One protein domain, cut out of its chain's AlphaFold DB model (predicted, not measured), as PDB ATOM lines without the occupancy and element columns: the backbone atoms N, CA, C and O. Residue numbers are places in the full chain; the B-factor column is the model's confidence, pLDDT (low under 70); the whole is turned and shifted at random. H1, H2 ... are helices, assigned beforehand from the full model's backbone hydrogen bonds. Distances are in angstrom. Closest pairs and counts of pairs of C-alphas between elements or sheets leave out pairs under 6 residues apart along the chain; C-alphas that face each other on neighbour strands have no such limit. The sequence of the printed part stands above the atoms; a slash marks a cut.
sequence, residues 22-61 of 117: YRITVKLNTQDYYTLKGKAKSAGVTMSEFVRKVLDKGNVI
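Overview. This is residues 22 to 61 of the 117 residues of the protein "Plasmid mobilization relaxosome protein MobC" of Prevotella veroralis (UniProt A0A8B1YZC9). Two helices, H1 and H2, stand about perpendicular as a loose L, joined by a tight turn, with H2 packing on residues 36 to 41 of H1. Residues 22 to 27 and 54 to 61 stick out. The printed part has 40 residues, 24 of them in the two named helices, with no named strand: all helix. It is only just compact, close to loose, with a radius of gyration of the C-alphas of 10.6 A and spans of 24 by 23 by 23 A.

Along the chain. H1, residues 30 to 42, begins at C-alpha (126.389, 74.463, 90.356) and is 18.3 A long. H2, residues 47 to 57, is 15.4 A long and ends at C-alpha (117.222, 65.513, 111.637).

Arrangement. H1 touches H2 with residues 36 to 41 alone; the closest C-alphas, of Ala 40 and Met 47, are 5.2 A apart. Their lines stand at 82 degrees, about perpendicular. In H1 and H2 every O i to N i+4 pair is within hydrogen-bond range.

Size, cuts and confidence. The C-alphas farthest apart, of Gly 44 and Ile 61, are 27.0 A apart. The printed part has no cut, and the link from H1 to H2 is tight. Residues 59 to 61 have pLDDT under 70.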
ATOM      1  N   TYR A  22     128.271  80.837 115.523       90.44
ATOM      2  CA  TYR A  22     129.239  80.133 114.689       90.44
ATOM      3  C   TYR A  22     128.737  80.006 113.250       90.44
ATOM      4  O   TYR A  22     127.551  79.773 113.010       90.44
ATOM      5  N   ARG A  23     129.653  80.160 112.290       90.69
ATOM      6  CA  ARG A  23     129.381  80.039 110.855       90.69
ATOM      7  C   ARG A  23     130.320  79.009 110.248       90.69
ATOM      8  O   ARG A  23     131.523  79.078 110.469       90.69
ATOM      9  N   ILE A  24     129.760  78.127 109.430       90.44
ATOM     10  CA  ILE A  24     130.504  77.249 108.526       90.44
ATOM     11  C   ILE A  24     130.291  77.730 107.090       90.44
ATOM     12  O   ILE A  24     129.185  78.138 106.729       90.44
ATOM     13  N   THR A  25     131.347  77.702 106.280       93.00
ATOM     14  CA  THR A  25     131.272  77.999 104.845       93.00
ATOM     15  C   THR A  25     131.395  76.689 104.085       93.00
ATOM     16  O   THR A  25     132.367  75.965 104.274       93.00
ATOM     17  N   VAL A  26     130.430  76.397 103.215       91.94
ATOM     18  CA  VAL A  26     130.437  75.209 102.353       91.94
ATOM     19  C   VAL A  26     130.513  75.678 100.907       91.94
ATOM     20  O   VAL A  26     129.712  76.515 100.488       91.94
ATOM     21  N   LYS A  27     131.485  75.167 100.148       96.19
ATOM     22  CA  LYS A  27     131.574  75.394  98.701       96.19
ATOM     23  C   LYS A  27     130.772  74.306  97.993       96.19
ATOM     24  O   LYS A  27     130.957  73.131  98.286       96.19
ATOM     25  N   LEU A  28     129.890  74.710  97.086       96.62
ATOM     26  CA  LEU A  28     129.022  73.821  96.318       96.62
ATOM     27  C   LEU A  28     129.346  73.971  94.834       96.62
ATOM     28  O   LEU A  28     129.692  75.067  94.387       96.62
ATOM     29  N   ASN A  29     129.205  72.889  94.074       97.88
ATOM     30  CA  ASN A  29     129.140  73.001  92.621       97.88
ATOM     31  C   ASN A  29     127.772  73.587  92.203       97.88
ATOM     32  O   ASN A  29     126.860  73.762  93.020       97.88
ATOM     33  N   THR A  30     127.620  73.886  90.913       97.88
ATOM     34  CA  THR A  30     126.389  74.463  90.356       97.88
ATOM     35  C   THR A  30     125.155  73.607  90.657       97.88
ATOM     36  O   THR A  30     124.129  74.137  91.086       97.88
ATOM     37  N   GLN A  31     125.254  72.287  90.485       98.19
ATOM     38  CA  GLN A  31     124.136  71.360  90.669       98.19
ATOM     39  C   GLN A  31     123.659  71.318  92.126       98.19
ATOM     40  O   GLN A  31     122.461  71.443  92.400       98.19
ATOM     41  N   ASP A  32     124.588  71.191  93.068       96.62
ATOM     42  CA  ASP A  32     124.299  71.121  94.499       96.62
ATOM     43  C   ASP A  32     123.699  72.433  95.003       96.62
ATOM     44  O   ASP A  32     122.738  72.428  95.779       96.62
ATOM     45  N   TYR A  33     124.207  73.568  94.512       97.31
ATOM     46  CA  TYR A  33     123.678  74.883  94.853       97.31
ATOM     47  C   TYR A  33     122.215  75.043  94.425       97.31
ATOM     48  O   TYR A  33     121.368  75.418  95.241       97.31
ATOM     49  N   TYR A  34     121.887  74.729  93.167       98.06
ATOM     50  CA  TYR A  34     120.507  74.841  92.686       98.06
ATOM     51  C   TYR A  34     119.583  73.797  93.314       98.06
ATOM     52  O   TYR A  34     118.424  74.109  93.593       98.06
ATOM     53  N   THR A  35     120.101  72.612  93.634       97.31
ATOM     54  CA  THR A  35     119.363  71.596  94.395       97.31
ATOM     55  C   THR A  35     119.003  72.113  95.788       97.31
ATOM     56  O   THR A  35     117.839  72.048  96.189       97.31
ATOM     57  N   LEU A  36     119.969  72.680  96.522       96.44
ATOM     58  CA  LEU A  36     119.729  73.275  97.838       96.44
ATOM     59  C   LEU A  36     118.739  74.442  97.751       96.44
ATOM     60  O   LEU A  36     117.795  74.513  98.540       96.44
ATOM     61  N   LYS A  37     118.927  75.336  96.776       96.88
ATOM     62  CA  LYS A  37     118.049  76.489  96.547       96.88
ATOM     63  C   LYS A  37     116.613  76.053  96.251       96.88
ATOM     64  O   LYS A  37     115.682  76.603  96.839       96.88
ATOM     65  N   GLY A  38     116.435  75.064  95.376       97.56
ATOM     66  CA  GLY A  38     115.133  74.494  95.036       97.56
ATOM     67  C   GLY A  38     114.449  73.878  96.252       97.56
ATOM     68  O   GLY A  38     113.328  74.263  96.576       97.56
ATOM     69  N   LYS A  39     115.152  73.012  96.992       96.56
ATOM     70  CA  LYS A  39     114.621  72.372  98.209       96.56
ATOM     71  C   LYS A  39     114.227  73.385  99.285       96.56
ATOM     72  O   LYS A  39     113.157  73.262  99.875       96.56
ATOM     73  N   ALA A  40     115.056  74.404  99.515       96.88
ATOM     74  CA  ALA A  40     114.747  75.471 100.463       96.88
ATOM     75  C   ALA A  40     113.492  76.256 100.041       96.88
ATOM     76  O   ALA A  40     112.609  76.483 100.870       96.88
ATOM     77  N   LYS A  41     113.374  76.590  98.744       97.31
ATOM     78  CA  LYS A  41     112.192  77.258  98.180       97.31
ATOM     79  C   LYS A  41     110.929  76.410  98.344       97.31
ATOM     80  O   LYS A  41     109.931  76.927  98.831       97.31
ATOM     81  N   SER A  42     110.976  75.127  97.987       96.25
ATOM     82  CA  SER A  42     109.841  74.205  98.143       96.25
ATOM     83  C   SER A  42     109.419  74.036  99.602       96.25
ATOM     84  O   SER A  42     108.234  73.906  99.884       96.25
ATOM     85  N   ALA A  43     110.370  74.082 100.537       94.75
ATOM     86  CA  ALA A  43     110.100  74.033 101.971       94.75
ATOM     87  C   ALA A  43     109.671  75.388 102.575       94.75
ATOM     88  O   ALA A  43     109.430  75.457 103.781       94.75
ATOM     89  N   GLY A  44     109.616  76.468 101.782       96.44
ATOM     90  CA  GLY A  44     109.218  77.803 102.240       96.44
ATOM     91  C   GLY A  44     110.179  78.440 103.250       96.44
ATOM     92  O   GLY A  44     109.767  79.291 104.034       96.44
ATOM     93  N   VAL A  45     111.450  78.027 103.274       96.38
ATOM     94  CA  VAL A  45     112.448  78.506 104.245       96.38
ATOM     95  C   VAL A  45     113.720  79.001 103.563       96.38
ATOM     96  O   VAL A  45     114.004  78.704 102.405       96.38
ATOM     97  N   THR A  46     114.541  79.748 104.302       96.31
ATOM     98  CA  THR A  46     115.867  80.157 103.816       96.31
ATOM     99  C   THR A  46     116.801  78.951 103.677       96.31
ATOM    100  O   THR A  46     116.694  77.989 104.437       96.31
ATOM    101  N   MET A  47     117.785  79.014 102.770       94.56
ATOM    102  CA  MET A  47     118.782  77.941 102.602       94.56
ATOM    103  C   MET A  47     119.498  77.604 103.918       94.56
ATOM    104  O   MET A  47     119.673  76.436 104.253       94.56
ATOM    105  N   SER A  48     119.859  78.614 104.716       93.56
ATOM    106  CA  SER A  48     120.518  78.392 106.008       93.56
ATOM    107  C   SER A  48     119.611  77.694 107.020       93.56
ATOM    108  O   SER A  48     120.087  76.963 107.882       93.56
ATOM    109  N   GLU A  49     118.306  77.950 106.973       93.31
ATOM    110  CA  GLU A  49     117.345  77.285 107.846       93.31
ATOM    111  C   GLU A  49     117.041  75.868 107.392       93.31
ATOM    112  O   GLU A  49     116.992  74.975 108.233       93.31
ATOM    113  N   PHE A  50     116.956  75.652 106.081       94.44
ATOM    114  CA  PHE A  50     116.881  74.323 105.498       94.44
ATOM    115  C   PHE A  50     118.057  73.453 105.956       94.44
ATOM    116  O   PHE A  50     117.836  72.398 106.544       94.44
ATOM    117  N   VAL A  51     119.300  73.928 105.792       93.25
ATOM    118  CA  VAL A  51     120.503  73.186 106.217       93.25
ATOM    119  C   VAL A  51     120.493  72.906 107.719       93.25
ATOM    120  O   VAL A  51     120.846  71.808 108.123       93.25
ATOM    121  N   ARG A  52     120.045  73.846 108.563       91.94
ATOM    122  CA  ARG A  52     119.936  73.601 110.013       91.94
ATOM    123  C   ARG A  52     118.900  72.532 110.358       91.94
ATOM    124  O   ARG A  52     119.170  71.720 111.227       91.94
ATOM    125  N   LYS A  53     117.744  72.521 109.686       91.00
ATOM    126  CA  LYS A  53     116.724  71.474 109.879       91.00
ATOM    127  C   LYS A  53     117.229  70.110 109.409       91.00
ATOM    128  O   LYS A  53     116.950  69.105 110.051       91.00
ATOM    129  N   VAL A  54     117.982  70.083 108.308       90.19
ATOM    130  CA  VAL A  54     118.656  68.868 107.834       90.19
ATOM    131  C   VAL A  54     119.758  68.443 108.797       90.19
ATOM    132  O   VAL A  54     119.912  67.259 108.998       90.19
ATOM    133  N   LEU A  55     120.496  69.357 109.423       87.81
ATOM    134  CA  LEU A  55     121.501  69.004 110.429       87.81
ATOM    135  C   LEU A  55     120.864  68.419 111.699       87.81
ATOM    136  O   LEU A  55     121.403  67.486 112.269       87.81
ATOM    137  N   ASP A  56     119.721  68.962 112.120       86.94
ATOM    138  CA  ASP A  56     118.981  68.524 113.312       86.94
ATOM    139  C   ASP A  56     118.362  67.123 113.150       86.94
ATOM    140  O   ASP A  56     118.319  66.342 114.092       86.94
ATOM    141  N   LYS A  57     117.894  66.794 111.937       83.69
ATOM    142  CA  LYS A  57     117.222  65.513 111.637       83.69
ATOM    143  C   LYS A  57     118.049  64.539 110.802       83.69
ATOM    144  O   LYS A  57     117.634  63.405 110.582       83.69
ATOM    145  N   GLY A  58     119.141  65.013 110.228       74.69
ATOM    146  CA  GLY A  58     119.958  64.266 109.292       74.69
ATOM    147  C   GLY A  58     120.760  63.238 110.050       74.69
ATOM    148  O   GLY A  58     121.504  63.578 110.961       74.69
ATOM    149  N   ASN A  59     120.617  61.984 109.649       69.06
ATOM    150  CA  ASN A  59     121.487  60.939 110.140       69.06
ATOM    151  C   ASN A  59     122.712  60.859 109.228       69.06
ATOM    152  O   ASN A  59     122.574  60.761 108.004       69.06
ATOM    153  N   VAL A  60     123.906  60.903 109.810       68.50
ATOM    154  CA  VAL A  60     125.116  60.535 109.079       68.50
ATOM    155  C   VAL A  60     125.171  59.017 109.115       68.50
ATOM    156  O   VAL A  60     125.216  58.427 110.187       68.50
ATOM    157  N   ILE A  61     125.138  58.374 107.946       66.25
ATOM    158  CA  ILE A  61     125.437  56.944 107.872       66.25
ATOM    159  C   ILE A  61     126.933  56.821 108.136       66.25
ATOM    160  O   ILE A  61     127.754  57.041 107.240       66.25
TER     161      ILE A  61